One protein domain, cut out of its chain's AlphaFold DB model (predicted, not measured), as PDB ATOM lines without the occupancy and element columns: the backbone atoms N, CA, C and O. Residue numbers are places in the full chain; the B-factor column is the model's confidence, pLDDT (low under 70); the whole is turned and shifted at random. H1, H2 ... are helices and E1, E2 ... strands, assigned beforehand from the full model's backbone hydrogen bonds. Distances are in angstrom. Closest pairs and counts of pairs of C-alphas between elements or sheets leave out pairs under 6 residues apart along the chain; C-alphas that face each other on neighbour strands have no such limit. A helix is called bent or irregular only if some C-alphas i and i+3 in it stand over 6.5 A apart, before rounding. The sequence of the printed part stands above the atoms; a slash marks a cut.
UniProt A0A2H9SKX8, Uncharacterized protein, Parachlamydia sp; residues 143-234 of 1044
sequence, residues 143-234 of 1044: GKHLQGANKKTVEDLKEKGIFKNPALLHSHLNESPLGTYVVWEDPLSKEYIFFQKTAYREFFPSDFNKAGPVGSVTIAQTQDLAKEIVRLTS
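Overview. This is residues 143 to 234 of the 1044 residues of an uncharacterized protein of Parachlamydia sp (UniProt A0A2H9SKX8). A small antiparallel sheet of three strands forms the middle, with H2 over one face and H4 over the opposite face. The long helix H1 passes the sheet near its edge strand E1, only grazing it, and also meets H4; the short helix H3 packs on H2, off the sheet. The printed part has 92 residues, with four named helices and three named strands in the order H1 H2 E1 E2 H3 E3 H4; the sheet runs E1 E2 E3, and the class is mixed, helices and strands. The whole is compact, with a radius of gyration of the C-alphas of 12.7 A, and only just elongated, spanning 39 by 26 by 22 A.

Arrangement. H1, residues 143 to 159, only grazes the sheet of E1, residues 181 to 185, E2, residues 192 to 196, and E3, residues 217 to 219, with its residues 150 to 158. With residues 150 to 153 alone it touches H4, residues 225 to 232; the closest C-alphas, of Asn 150 and Leu 225, are 5.7 A apart, and their lines are only just about perpendicular at 70.4 degrees. H2, residues 166 to 175, is on the sheet at a height of 9.8 A, over E1 and along the strands, at 3 degrees to E1 on the local plane. It is irregular: C-alphas 167 and 170 are 7.5 A apart. E1 and E2 form an antiparallel hairpin at 161 degrees, with N 193 and O 184 at 2.7 A, within hydrogen-bond range. H3, residues 205 to 208, is not on the sheet; it touches H2, the closest C-alphas, of His 170 and Pro 205, being 5.8 A apart. E2 and E3 are antiparallel at 146 degrees, with N 219 and O 192 at 2.7 A, within hydrogen-bond range. H4 is on the opposite face to H2, at a height of 9.4 A over E2, at 30.2 degrees on the local plane, only just slantwise to the strands. Every O i to N i+4 pair is within hydrogen-bond range in H4, against 12 of 13 in H1 and 4 of 6 in H2; H3 is too short for such a pair.

Along the chain. H1 begins at C-alpha 143 (95.798, 4.554, -231.841) and is 24.3 A long from first to last C-alpha. H2 measures 15.3 A, E1 14.0 A, E2 13.4 A, H3 5.9 A and E3 6.3 A. H4 measures 10.3 A and ends at C-alpha 232 (83.074, -9.653, -222.508).

Size, cuts and confidence. The C-alphas farthest apart, of Lys 144 and Tyr 200, are 39.5 A apart. The printed part has no cut and no long link. Its mean pLDDT is 79.8; residues 143 to 147, 187 to 188 and 209 to 212 are under 70.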
ATOM      1  N   GLY A 143      95.799   5.901-231.252       45.91
ATOM      2  CA  GLY A 143      95.798   4.554-231.841       45.91
ATOM      3  C   GLY A 143      97.166   3.885-232.049       45.91
ATOM      4  O   GLY A 143      97.220   2.664-232.176       45.91
ATOM      5  N   LYS A 144      98.283   4.628-232.065       51.53
ATOM      6  CA  LYS A 144      99.609   4.016-232.309       51.53
ATOM      7  C   LYS A 144     100.093   3.152-231.140       51.53
ATOM      8  O   LYS A 144     100.723   2.126-231.378       51.53
ATOM      9  N   HIS A 145      99.772   3.526-229.900       53.66
ATOM     10  CA  HIS A 145     100.168   2.754-228.716       53.66
ATOM     11  C   HIS A 145      99.333   1.472-228.561       53.66
ATOM     12  O   HIS A 145      99.862   0.417-228.212       53.66
ATOM     13  N   LEU A 146      98.041   1.543-228.902       62.91
ATOM     14  CA  LEU A 146      97.118   0.405-228.843       62.91
ATOM     15  C   LEU A 146      97.331  -0.599-229.984       62.91
ATOM     16  O   LEU A 146      97.146  -1.790-229.769       62.91
ATOM     17  N   GLN A 147      97.799  -0.171-231.163       64.62
ATOM     18  CA  GLN A 147      98.162  -1.101-232.243       64.62
ATOM     19  C   GLN A 147      99.271  -2.083-231.832       64.62
ATOM     20  O   GLN A 147      99.200  -3.259-232.182       64.62
ATOM     21  N   GLY A 148     100.270  -1.624-231.069       71.31
ATOM     22  CA  GLY A 148     101.331  -2.488-230.541       71.31
ATOM     23  C   GLY A 148     100.825  -3.462-229.473       71.31
ATOM     24  O   GLY A 148     101.101  -4.658-229.555       71.31
ATOM     25  N   ALA A 149     100.034  -2.967-228.514       75.62
ATOM     26  CA  ALA A 149      99.435  -3.788-227.460       75.62
ATOM     27  C   ALA A 149      98.476  -4.850-228.026       75.62
ATOM     28  O   ALA A 149      98.630  -6.033-227.732       75.62
ATOM     29  N   ASN A 150      97.570  -4.458-228.929       85.88
ATOM     30  CA  ASN A 150      96.636  -5.372-229.587       85.88
ATOM     31  C   ASN A 150      97.359  -6.411-230.448       85.88
ATOM     32  O   ASN A 150      96.935  -7.562-230.487       85.88
ATOM     33  N   LYS A 151      98.471  -6.048-231.107       83.62
ATOM     34  CA  LYS A 151      99.282  -7.013-231.860       83.62
ATOM     35  C   LYS A 151      99.865  -8.094-230.944       83.62
ATOM     36  O   LYS A 151      99.751  -9.269-231.280       83.62
ATOM     37  N   LYS A 152     100.399  -7.707-229.778       85.69
ATOM     38  CA  LYS A 152     100.890  -8.655-228.766       85.69
ATOM     39  C   LYS A 152      99.761  -9.549-228.242       85.69
ATOM     40  O   LYS A 152      99.897 -10.763-228.242       85.69
ATOM     41  N   THR A 153      98.610  -8.971-227.897       87.38
ATOM     42  CA  THR A 153      97.433  -9.746-227.473       87.38
ATOM     43  C   THR A 153      96.969 -10.722-228.558       87.38
ATOM     44  O   THR A 153      96.607 -11.849-228.246       87.38
ATOM     45  N   VAL A 154      97.004 -10.343-229.839       87.75
ATOM     46  CA  VAL A 154      96.675 -11.250-230.952       87.75
ATOM     47  C   VAL A 154      97.675 -12.401-231.068       87.75
ATOM     48  O   VAL A 154      97.253 -13.524-231.333       87.75
ATOM     49  N   GLU A 155      98.973 -12.150-230.890       86.62
ATOM     50  CA  GLU A 155     100.004 -13.198-230.873       86.62
ATOM     51  C   GLU A 155      99.766 -14.177-229.710       86.62
ATOM     52  O   GLU A 155      99.611 -15.374-229.960       86.62
ATOM     53  N   ASP A 156      99.548 -13.670-228.491       87.19
ATOM     54  CA  ASP A 156      99.220 -14.487-227.311       87.19
ATOM     55  C   ASP A 156      97.938 -15.325-227.523       87.19
ATOM     56  O   ASP A 156      97.851 -16.493-227.134       87.19
ATOM     57  N   LEU A 157      96.908 -14.745-228.155       88.00
ATOM     58  CA  LEU A 157      95.655 -15.446-228.462       88.00
ATOM     59  C   LEU A 157      95.824 -16.495-229.570       88.00
ATOM     60  O   LEU A 157      95.103 -17.496-229.560       88.00
ATOM     61  N   LYS A 158      96.740 -16.293-230.526       86.50
ATOM     62  CA  LYS A 158      97.074 -17.298-231.552       86.50
ATOM     63  C   LYS A 158      97.793 -18.491-230.935       86.50
ATOM     64  O   LYS A 158      97.414 -19.619-231.242       86.50
ATOM     65  N   GLU A 159      98.754 -18.255-230.043       83.06
ATOM     66  CA  GLU A 159      99.462 -19.320-229.314       83.06
ATOM     67  C   GLU A 159      98.509 -20.155-228.454       83.06
ATOM     68  O   GLU A 159      98.570 -21.382-228.462       83.06
ATOM     69  N   LYS A 160      97.545 -19.501-227.795       81.75
ATOM     70  CA  LYS A 160      96.482 -20.175-227.027       81.75
ATOM     71  C   LYS A 160      95.407 -20.827-227.904       81.75
ATOM     72  O   LYS A 160      94.463 -21.415-227.384       81.75
ATOM     73  N   GLY A 161      95.500 -20.690-229.228       79.69
ATOM     74  CA  GLY A 161      94.519 -21.216-230.170       79.69
ATOM     75  C   GLY A 161      93.139 -20.553-230.085       79.69
ATOM     76  O   GLY A 161      92.187 -21.121-230.609       79.69
ATOM     77  N   ILE A 162      93.012 -19.380-229.465       84.56
ATOM     78  CA  ILE A 162      91.756 -18.624-229.310       84.56
ATOM     79  C   ILE A 162      91.493 -17.742-230.538       84.56
ATOM     80  O   ILE A 162      90.344 -17.525-230.932       84.56
ATOM     81  N   PHE A 163      92.558 -17.248-231.174       85.31
ATOM     82  CA  PHE A 163      92.454 -16.473-232.405       85.31
ATOM     83  C   PHE A 163      92.303 -17.409-233.615       85.31
ATOM     84  O   PHE A 163      93.220 -18.171-233.930       85.31
ATOM     85  N   LYS A 164      91.158 -17.374-234.307       82.12
ATOM     86  CA  LYS A 164      90.798 -18.360-235.344       82.12
ATOM     87  C   LYS A 164      90.587 -17.739-236.726       82.12
ATOM     88  O   LYS A 164      90.235 -16.574-236.873       82.12
ATOM     89  N   ASN A 165      90.768 -18.561-237.762       77.81
ATOM     90  CA  ASN A 165      90.387 -18.214-239.130       77.81
ATOM     91  C   ASN A 165      88.856 -18.331-239.284       77.81
ATOM     92  O   ASN A 165      88.325 -19.396-238.957       77.81
ATOM     93  N   PRO A 166      88.157 -17.316-239.835       76.25
ATOM     94  CA  PRO A 166      86.705 -17.347-240.019       76.25
ATOM     95  C   PRO A 166      86.176 -18.599-240.730       76.25
ATOM     96  O   PRO A 166      85.119 -19.112-240.373       76.25
ATOM     97  N   ALA A 167      86.928 -19.134-241.698       73.19
ATOM     98  CA  ALA A 167      86.529 -20.320-242.458       73.19
ATOM     99  C   ALA A 167      86.467 -21.605-241.605       73.19
ATOM    100  O   ALA A 167      85.733 -22.529-241.946       73.19
ATOM    101  N   LEU A 168      87.211 -21.653-240.495       76.25
ATOM    102  CA  LEU A 168      87.343 -22.820-239.612       76.25
ATOM    103  C   LEU A 168      86.642 -22.625-238.254       76.25
ATOM    104  O   LEU A 168      86.758 -23.471-237.371       76.25
ATOM    105  N   LEU A 169      85.932 -21.507-238.059       81.38
ATOM    106  CA  LEU A 169      85.270 -21.193-236.789       81.38
ATOM    107  C   LEU A 169      84.139 -22.165-236.457       81.38
ATOM    108  O   LEU A 169      84.029 -22.595-235.315       81.38
ATOM    109  N   HIS A 170      83.317 -22.507-237.449       78.88
ATOM    110  CA  HIS A 170      82.139 -23.350-237.257       78.88
ATOM    111  C   HIS A 170      82.513 -24.755-236.752       78.88
ATOM    112  O   HIS A 170      81.975 -25.195-235.742       78.88
ATOM    113  N   SER A 171      83.494 -25.418-237.378       77.81
ATOM    114  CA  SER A 171      83.959 -26.745-236.957       77.81
ATOM    115  C   SER A 171      84.545 -26.716-235.546       77.81
ATOM    116  O   SER A 171      84.152 -27.510-234.697       77.81
ATOM    117  N   HIS A 172      85.401 -25.732-235.253       82.38
ATOM    118  CA  HIS A 172      85.989 -25.590-233.924       82.38
ATOM    119  C   HIS A 172      84.935 -25.325-232.842       82.38
ATOM    120  O   HIS A 172      84.963 -25.955-231.786       82.38
ATOM    121  N   LEU A 173      84.001 -24.401-233.083       81.94
ATOM    122  CA  LEU A 173      82.953 -24.076-232.118       81.94
ATOM    123  C   LEU A 173      81.979 -25.236-231.917       81.94
ATOM    124  O   LEU A 173      81.504 -25.402-230.798       81.94
ATOM    125  N   ASN A 174      81.711 -26.059-232.933       78.19
ATOM    126  CA  ASN A 174      80.877 -27.255-232.784       78.19
ATOM    127  C   ASN A 174      81.510 -28.273-231.827       78.19
ATOM    128  O   ASN A 174      80.809 -28.802-230.967       78.19
ATOM    129  N   GLU A 175      82.830 -28.448-231.892       77.25
ATOM    130  CA  GLU A 175      83.592 -29.374-231.039       77.25
ATOM    131  C   GLU A 175      83.953 -28.795-229.656       77.25
ATOM    132  O   GLU A 175      84.303 -29.533-228.737       77.25
ATOM    133  N   SER A 176      83.867 -27.473-229.481       78.25
ATOM    134  CA  SER A 176      84.292 -26.800-228.246       78.25
ATOM    135  C   SER A 176      83.234 -26.846-227.130       78.25
ATOM    136  O   SER A 176      82.031 -26.796-227.414       78.25
ATOM    137  N   PRO A 177      83.635 -26.879-225.845       77.44
ATOM    138  CA  PRO A 177      82.701 -26.818-224.719       77.44
ATOM    139  C   PRO A 177      81.990 -25.455-224.599       77.44
ATOM    140  O   PRO A 177      82.383 -24.461-225.212       77.44
ATOM    141  N   LEU A 178      80.922 -25.395-223.789       79.81
ATOM    142  CA  LEU A 178      80.309 -24.118-223.405       79.81
ATOM    143  C   LEU A 178      81.319 -23.218-222.698       79.81
ATOM    144  O   LEU A 178      82.171 -23.683-221.945       79.81
ATOM    145  N   GLY A 179      81.200 -21.920-222.952       77.75
ATOM    146  CA  GLY A 179      82.085 -20.897-222.414       77.75
ATOM    147  C   GLY A 179      83.375 -20.694-223.197       77.75
ATOM    148  O   GLY A 179      84.024 -19.669-222.984       77.75
ATOM    149  N   THR A 180      83.712 -21.579-224.145       85.75
ATOM    150  CA  THR A 180      84.794 -21.315-225.097       85.75
ATOM    151  C   THR A 180      84.486 -20.042-225.868       85.75
ATOM    152  O   THR A 180      83.419 -19.904-226.470       85.75
ATOM    153  N   TYR A 181      85.434 -19.111-225.852       89.75
ATOM    154  CA  TYR A 181      85.382 -17.915-226.670       89.75
ATOM    155  C   TYR A 181      86.452 -17.962-227.749       89.75
ATOM    156  O   TYR A 181      87.492 -18.603-227.607       89.75
ATOM    157  N   VAL A 182      86.163 -17.277-228.842       90.25
ATOM    158  CA  VAL A 182      87.029 -17.158-230.007       90.25
ATOM    159  C   VAL A 182      87.090 -15.703-230.427       90.25
ATOM    160  O   VAL A 182      86.132 -14.944-230.256       90.25
ATOM    161  N   VAL A 183      88.226 -15.329-231.000       89.94
ATOM    162  CA  VAL A 183      88.436 -14.006-231.585       89.94
ATOM    163  C   VAL A 183      88.891 -14.181-233.030       89.94
ATOM    164  O   VAL A 183      89.707 -15.052-233.325       89.94
ATOM    165  N   TRP A 184      88.376 -13.376-233.952       90.38
ATOM    166  CA  TRP A 184      88.884 -13.331-235.327       90.38
ATOM    167  C   TRP A 184      88.916 -11.903-235.855       90.38
ATOM    168  O   TRP A 184      88.313 -11.006-235.282       90.38
ATOM    169  N   GLU A 185      89.637 -11.679-236.947       86.81
ATOM    170  CA  GLU A 185      89.674 -10.382-237.624       86.81
ATOM    171  C   GLU A 185      88.692 -10.383-238.800       86.81
ATOM    172  O   GLU A 185      88.707 -11.297-239.633       86.81
ATOM    173  N   ASP A 186      87.844  -9.357-238.890       80.75
ATOM    174  CA  ASP A 186      87.000  -9.150-240.065       80.75
ATOM    175  C   ASP A 186      87.883  -8.752-241.264       80.75
ATOM    176  O   ASP A 186      88.561  -7.717-241.232       80.75
ATOM    177  N   PRO A 187      87.870  -9.527-242.366       69.44
ATOM    178  CA  PRO A 187      88.707  -9.250-243.527       69.44
ATOM    179  C   PRO A 187      88.428  -7.891-244.192       69.44
ATOM    180  O   PRO A 187      89.303  -7.389-244.904       69.44
ATOM    181  N   LEU A 188      87.242  -7.301-243.991       69.50
ATOM    182  CA  LEU A 188      86.832  -6.040-244.618       69.50
ATOM    183  C   LEU A 188      87.092  -4.812-243.741       69.50
ATOM    184  O   LEU A 188      87.618  -3.821-244.251       69.50
ATOM    185  N   SER A 189      86.691  -4.854-242.468       76.69
ATOM    186  CA  SER A 189      86.818  -3.718-241.539       76.69
ATOM    187  C   SER A 189      88.148  -3.700-240.789       76.69
ATOM    188  O   SER A 189      88.554  -2.639-240.319       76.69
ATOM    189  N   LYS A 190      88.844  -4.847-240.722       79.94
ATOM    190  CA  LYS A 190      90.041  -5.070-239.895       79.94
ATOM    191  C   LYS A 190      89.779  -4.982-238.389       79.94
ATOM    192  O   LYS A 190      90.719  -4.983-237.599       79.94
ATOM    193  N   GLU A 191      88.518  -4.922-237.978       86.88
ATOM    194  CA  GLU A 191      88.121  -4.969-236.573       86.88
ATOM    195  C   GLU A 191      88.206  -6.404-236.043       86.88
ATOM    196  O   GLU A 191      88.148  -7.374-236.810       86.88
ATOM    197  N   TYR A 192      88.357  -6.544-234.728       89.00
ATOM    198  CA  TYR A 192      88.319  -7.850-234.081       89.00
ATOM    199  C   TYR A 192      86.870  -8.203-233.766       89.00
ATOM    200  O   TYR A 192      86.087  -7.342-233.382       89.00
ATOM    201  N   ILE A 193      86.498  -9.464-233.909       89.56
ATOM    202  CA  ILE A 193      85.181  -9.961-233.539       89.56
ATOM    203  C   ILE A 193      85.374 -11.007-232.451       89.56
ATOM    204  O   ILE A 193      86.115 -11.971-232.640       89.56
ATOM    205  N   PHE A 194      84.716 -10.794-231.316       92.12
ATOM    206  CA  PHE A 194      84.648 -11.721-230.194       92.12
ATOM    207  C   PHE A 194      83.332 -12.492-230.240       92.12
ATOM    208  O   PHE A 194      82.270 -11.912-230.479       92.12
ATOM    209  N   PHE A 195      83.385 -13.789-229.961       90.00
ATOM    210  CA  PHE A 195      82.199 -14.610-229.747       90.00
ATOM    211  C   PHE A 195      82.463 -15.623-228.639       90.00
ATOM    212  O   PHE A 195      83.496 -16.288-228.658       90.00
ATOM    213  N   GLN A 196      81.516 -15.777-227.714       89.06
ATOM    214  CA  GLN A 196      81.551 -16.803-226.676       89.06
ATOM    215  C   GLN A 196      80.402 -17.788-226.872       89.06
ATOM    216  O   GLN A 196      79.252 -17.390-227.046       89.06
ATOM    217  N   LYS A 197      80.709 -19.087-226.843       86.06
ATOM    218  CA  LYS A 197      79.714 -20.148-227.004       86.06
ATOM    219  C   LYS A 197      78.854 -20.263-225.742       86.06
ATOM    220  O   LYS A 197      79.307 -20.765-224.718       86.06
ATOM    221  N   THR A 198      77.599 -19.843-225.844       81.19
ATOM    222  CA  THR A 198      76.589 -19.849-224.766       81.19
ATOM    223  C   THR A 198      75.588 -21.006-224.871       81.19
ATOM    224  O   THR A 198      74.864 -21.288-223.918       81.19
ATOM    225  N   ALA A 199      75.552 -21.723-226.003       74.62
ATOM    226  CA  ALA A 199      74.606 -22.814-226.235       74.62
ATOM    227  C   ALA A 199      75.189 -23.984-227.041       74.62
ATOM    228  O   ALA A 199      76.025 -23.796-227.930       74.62
ATOM    229  N   TYR A 200      74.675 -25.190-226.780       71.44
ATOM    230  CA  TYR A 200      74.919 -26.406-227.564       71.44
ATOM    231  C   TYR A 200      74.073 -26.422-228.848       71.44
ATOM    232  O   TYR A 200      73.235 -27.295-229.054       71.44
ATOM    233  N   ARG A 201      74.262 -25.411-229.706       71.81
ATOM    234  CA  ARG A 201      73.729 -25.417-231.075       71.81
ATOM    235  C   ARG A 201      74.835 -25.748-232.064       71.81
ATOM    236  O   ARG A 201      75.995 -25.414-231.826       71.81
ATOM    237  N   GLU A 202      74.449 -26.359-233.172       76.38
ATOM    238  CA  GLU A 202      75.330 -26.507-234.323       76.38
ATOM    239  C   GLU A 202      75.466 -25.153-235.024       76.38
ATOM    240  O   GLU A 202      74.482 -24.437-235.225       76.38
ATOM    241  N   PHE A 203      76.700 -24.785-235.336       78.38
ATOM    242  CA  PHE A 203      77.047 -23.599-236.094       78.38
ATOM    243  C   PHE A 203      77.381 -24.008-237.524       78.38
ATOM    244  O   PHE A 203      78.203 -24.902-237.758       78.38
ATOM    245  N   PHE A 204      76.780 -23.318-238.484       78.31
ATOM    246  CA  PHE A 204      77.024 -23.509-239.906       78.31
ATOM    247  C   PHE A 204      77.979 -22.431-240.433       78.31
ATOM    248  O   PHE A 204      78.036 -21.325-239.890       78.31
ATOM    249  N   PRO A 205      78.700 -22.681-241.545       75.69
ATOM    250  CA  PRO A 205      79.532 -21.658-242.182       75.69
ATOM    251  C   PRO A 205      78.770 -20.357-242.484       75.69
ATOM    252  O   PRO A 205      79.340 -19.269-242.422       75.69
ATOM    253  N   SER A 206      77.469 -20.462-242.781       74.81
ATOM    254  CA  SER A 206      76.591 -19.324-243.049       74.81
ATOM    255  C   SER A 206      76.437 -18.363-241.871       74.81
ATOM    256  O   SER A 206      76.237 -17.170-242.113       74.81
ATOM    257  N   ASP A 207      76.568 -18.850-240.634       73.31
ATOM    258  CA  ASP A 207      76.362 -18.064-239.410       73.31
ATOM    259  C   ASP A 207      77.487 -17.049-239.170       73.31
ATOM    260  O   ASP A 207      77.327 -16.099-238.411       73.31
ATOM    261  N   PHE A 208      78.621 -17.207-239.856       73.00
ATOM    262  CA  PHE A 208      79.795 -16.341-239.726       73.00
ATOM    263  C   PHE A 208      79.932 -15.338-240.884       73.00
ATOM    264  O   PHE A 208      80.964 -14.681-241.035       73.00
ATOM    265  N   ASN A 209      78.888 -15.167-241.703       63.00
ATOM    266  CA  ASN A 209      78.865 -14.174-242.777       63.00
ATOM    267  C   ASN A 209      78.594 -12.759-242.235       63.00
ATOM    268  O   ASN A 209      77.556 -12.538-241.630       63.00
ATOM    269  N   LYS A 210      79.472 -11.785-242.538       54.59
ATOM    270  CA  LYS A 210      79.397 -10.309-242.323       54.59
ATOM    271  C   LYS A 210      78.995  -9.736-240.949       54.59
ATOM    272  O   LYS A 210      79.529  -8.689-240.614       54.59
ATOM    273  N   ALA A 211      78.060 -10.326-240.215       58.88
ATOM    274  CA  ALA A 211      77.594  -9.875-238.904       58.88
ATOM    275  C   ALA A 211      78.039 -10.802-237.759       58.88
ATOM    276  O   ALA A 211      77.989 -10.381-236.612       58.88
ATOM    277  N   GLY A 212      78.504 -12.019-238.075       69.56
ATOM    278  CA  GLY A 212      78.801 -13.054-237.081       69.56
ATOM    279  C   GLY A 212      77.532 -13.686-236.484       69.56
ATOM    280  O   GLY A 212      76.418 -13.239-236.778       69.56
ATOM    281  N   PRO A 213      77.673 -14.744-235.665       76.06
ATOM    282  CA  PRO A 213      76.542 -15.353-234.977       76.06
ATOM    283  C   PRO A 213      75.912 -14.371-233.984       76.06
ATOM    284  O   PRO A 213      76.601 -13.529-233.411       76.06
ATOM    285  N   VAL A 214      74.613 -14.522-233.702       73.38
ATOM    286  CA  VAL A 214      73.939 -13.757-232.634       73.38
ATOM    287  C   VAL A 214      74.743 -13.880-231.334       73.38
ATOM    288  O   VAL A 214      75.028 -15.001-230.915       73.38
ATOM    289  N   GLY A 215      75.116 -12.738-230.746       73.69
ATOM    290  CA  GLY A 215      75.992 -12.653-229.571       73.69
ATOM    291  C   GLY A 215      77.439 -12.244-229.876       73.69
ATOM    292  O   GLY A 215      78.192 -11.975-228.944       73.69
ATOM    293  N   SER A 216      77.847 -12.153-231.150       85.94
ATOM    294  CA  SER A 216      79.179 -11.650-231.498       85.94
ATOM    295  C   SER A 216      79.307 -10.142-231.284       85.94
ATOM    296  O   SER A 216      78.383  -9.379-231.575       85.94
ATOM    297  N   VAL A 217      80.482  -9.709-230.836       87.44
ATOM    298  CA  VAL A 217      80.794  -8.304-230.558       87.44
ATOM    299  C   VAL A 217      81.972  -7.861-231.399       87.44
ATOM    300  O   VAL A 217      83.039  -8.471-231.358       87.44
ATOM    301  N   THR A 218      81.791  -6.764-232.124       88.19
ATOM    302  CA  THR A 218      82.876  -6.102-232.842       88.19
ATOM    303  C   THR A 218      83.651  -5.194-231.891       88.19
ATOM    304  O   THR A 218      83.080  -4.305-231.261       88.19
ATOM    305  N   ILE A 219      84.956  -5.425-231.799       88.56
ATOM    306  CA  ILE A 219      85.930  -4.660-231.029       88.56
ATOM    307  C   ILE A 219      86.757  -3.848-232.030       88.56
ATOM    308  O   ILE A 219      87.501  -4.395-232.853       88.56
ATOM    309  N   ALA A 220      86.617  -2.526-231.970       83.19
ATOM    310  CA  ALA A 220      87.319  -1.622-232.871       83.19
ATOM    311  C   ALA A 220      88.836  -1.682-232.626       83.19
ATOM    312  O   ALA A 220      89.289  -1.820-231.491       83.19
ATOM    313  N   GLN A 221      89.649  -1.470-233.669       80.62
ATOM    314  CA  GLN A 221      91.118  -1.449-233.530       80.62
ATOM    315  C   GLN A 221      91.639  -0.371-232.562       80.62
ATOM    316  O   GLN A 221      92.778  -0.442-232.106       80.62
ATOM    317  N   THR A 222      90.819   0.640-232.270       79.12
ATOM    318  CA  THR A 222      91.110   1.718-231.318       79.12
ATOM    319  C   THR A 222      90.778   1.360-229.866       79.12
ATOM    320  O   THR A 222      90.931   2.214-229.000       79.12
ATOM    321  N   GLN A 223      90.276   0.153-229.593       83.62
ATOM    322  CA  GLN A 223      89.986  -0.348-228.247       83.62
ATOM    323  C   GLN A 223      91.084  -1.319-227.794       83.62
ATOM    324  O   GLN A 223      91.713  -1.979-228.618       83.62
ATOM    325  N   ASP A 224      91.319  -1.394-226.482       86.75
ATOM    326  CA  ASP A 224      92.227  -2.373-225.878       86.75
ATOM    327  C   ASP A 224      91.580  -3.764-225.926       86.75
ATOM    328  O   ASP A 224      90.600  -4.034-225.224       86.75
ATOM    329  N   LEU A 225      92.124  -4.637-226.776       87.75
ATOM    330  CA  LEU A 225      91.583  -5.970-227.021       87.75
ATOM    331  C   LEU A 225      91.583  -6.833-225.751       87.75
ATOM    332  O   LEU A 225      90.623  -7.563-225.516       87.75
ATOM    333  N   ALA A 226      92.619  -6.739-224.913       86.94
ATOM    334  CA  ALA A 226      92.715  -7.537-223.692       86.94
ATOM    335  C   ALA A 226      91.663  -7.102-222.664       86.94
ATOM    336  O   ALA A 226      90.976  -7.946-222.079       86.94
ATOM    337  N   LYS A 227      91.482  -5.787-222.485       88.81
ATOM    338  CA  LYS A 227      90.473  -5.238-221.570       88.81
ATOM    339  C   LYS A 227      89.048  -5.556-222.027       88.81
ATOM    340  O   LYS A 227      88.204  -5.897-221.196       88.81
ATOM    341  N   GLU A 228      88.782  -5.475-223.331       91.12
ATOM    342  CA  GLU A 228      87.470  -5.826-223.880       91.12
ATOM    343  C   GLU A 228      87.167  -7.316-223.725       91.12
ATOM    344  O   GLU A 228      86.057  -7.647-223.322       91.12
ATOM    345  N   ILE A 229      88.136  -8.214-223.931       89.31
ATOM    346  CA  ILE A 229      87.932  -9.651-223.679       89.31
ATOM    347  C   ILE A 229      87.538  -9.896-222.219       89.31
ATOM    348  O   ILE A 229      86.540 -10.568-221.978       89.31
ATOM    349  N   VAL A 230      88.242  -9.294-221.252       87.25
ATOM    350  CA  VAL A 230      87.912  -9.431-219.817       87.25
ATOM    351  C   VAL A 230      86.488  -8.956-219.518       87.25
ATOM    352  O   VAL A 230      85.746  -9.630-218.800       87.25
ATOM    353  N   ARG A 231      86.080  -7.814-220.090       90.12
ATOM    354  CA  ARG A 231      84.711  -7.293-219.951       90.12
ATOM    355  C   ARG A 231      83.684  -8.260-220.548       90.12
ATOM    356  O   ARG A 231      82.664  -8.532-219.915       90.12
ATOM    357  N   LEU A 232      83.961  -8.773-221.744       87.56
ATOM    358  CA  LEU A 232      83.074  -9.653-222.508       87.56
ATOM    359  C   LEU A 232      82.977 -11.076-221.942       87.56
ATOM    360  O   LEU A 232      82.018 -11.773-222.242       87.56
ATOM    361  N   THR A 233      83.911 -11.496-221.089       84.81
ATOM    362  CA  THR A 233      83.830 -12.766-220.347       84.81
ATOM    363  C   THR A 233      83.294 -12.606-218.918       84.81
ATOM    364  O   THR A 233      83.314 -13.564-218.151       84.81
ATOM    365  N   SER A 234      82.851 -11.407-218.518       83.06
ATOM    366  CA  SER A 234      82.361 -11.157-217.154       83.06
ATOM    367  C   SER A 234      80.946 -11.723-216.908       83.06
ATOM    368  O   SER A 234      80.125 -11.736-217.831       83.06
TER     369      SER A 234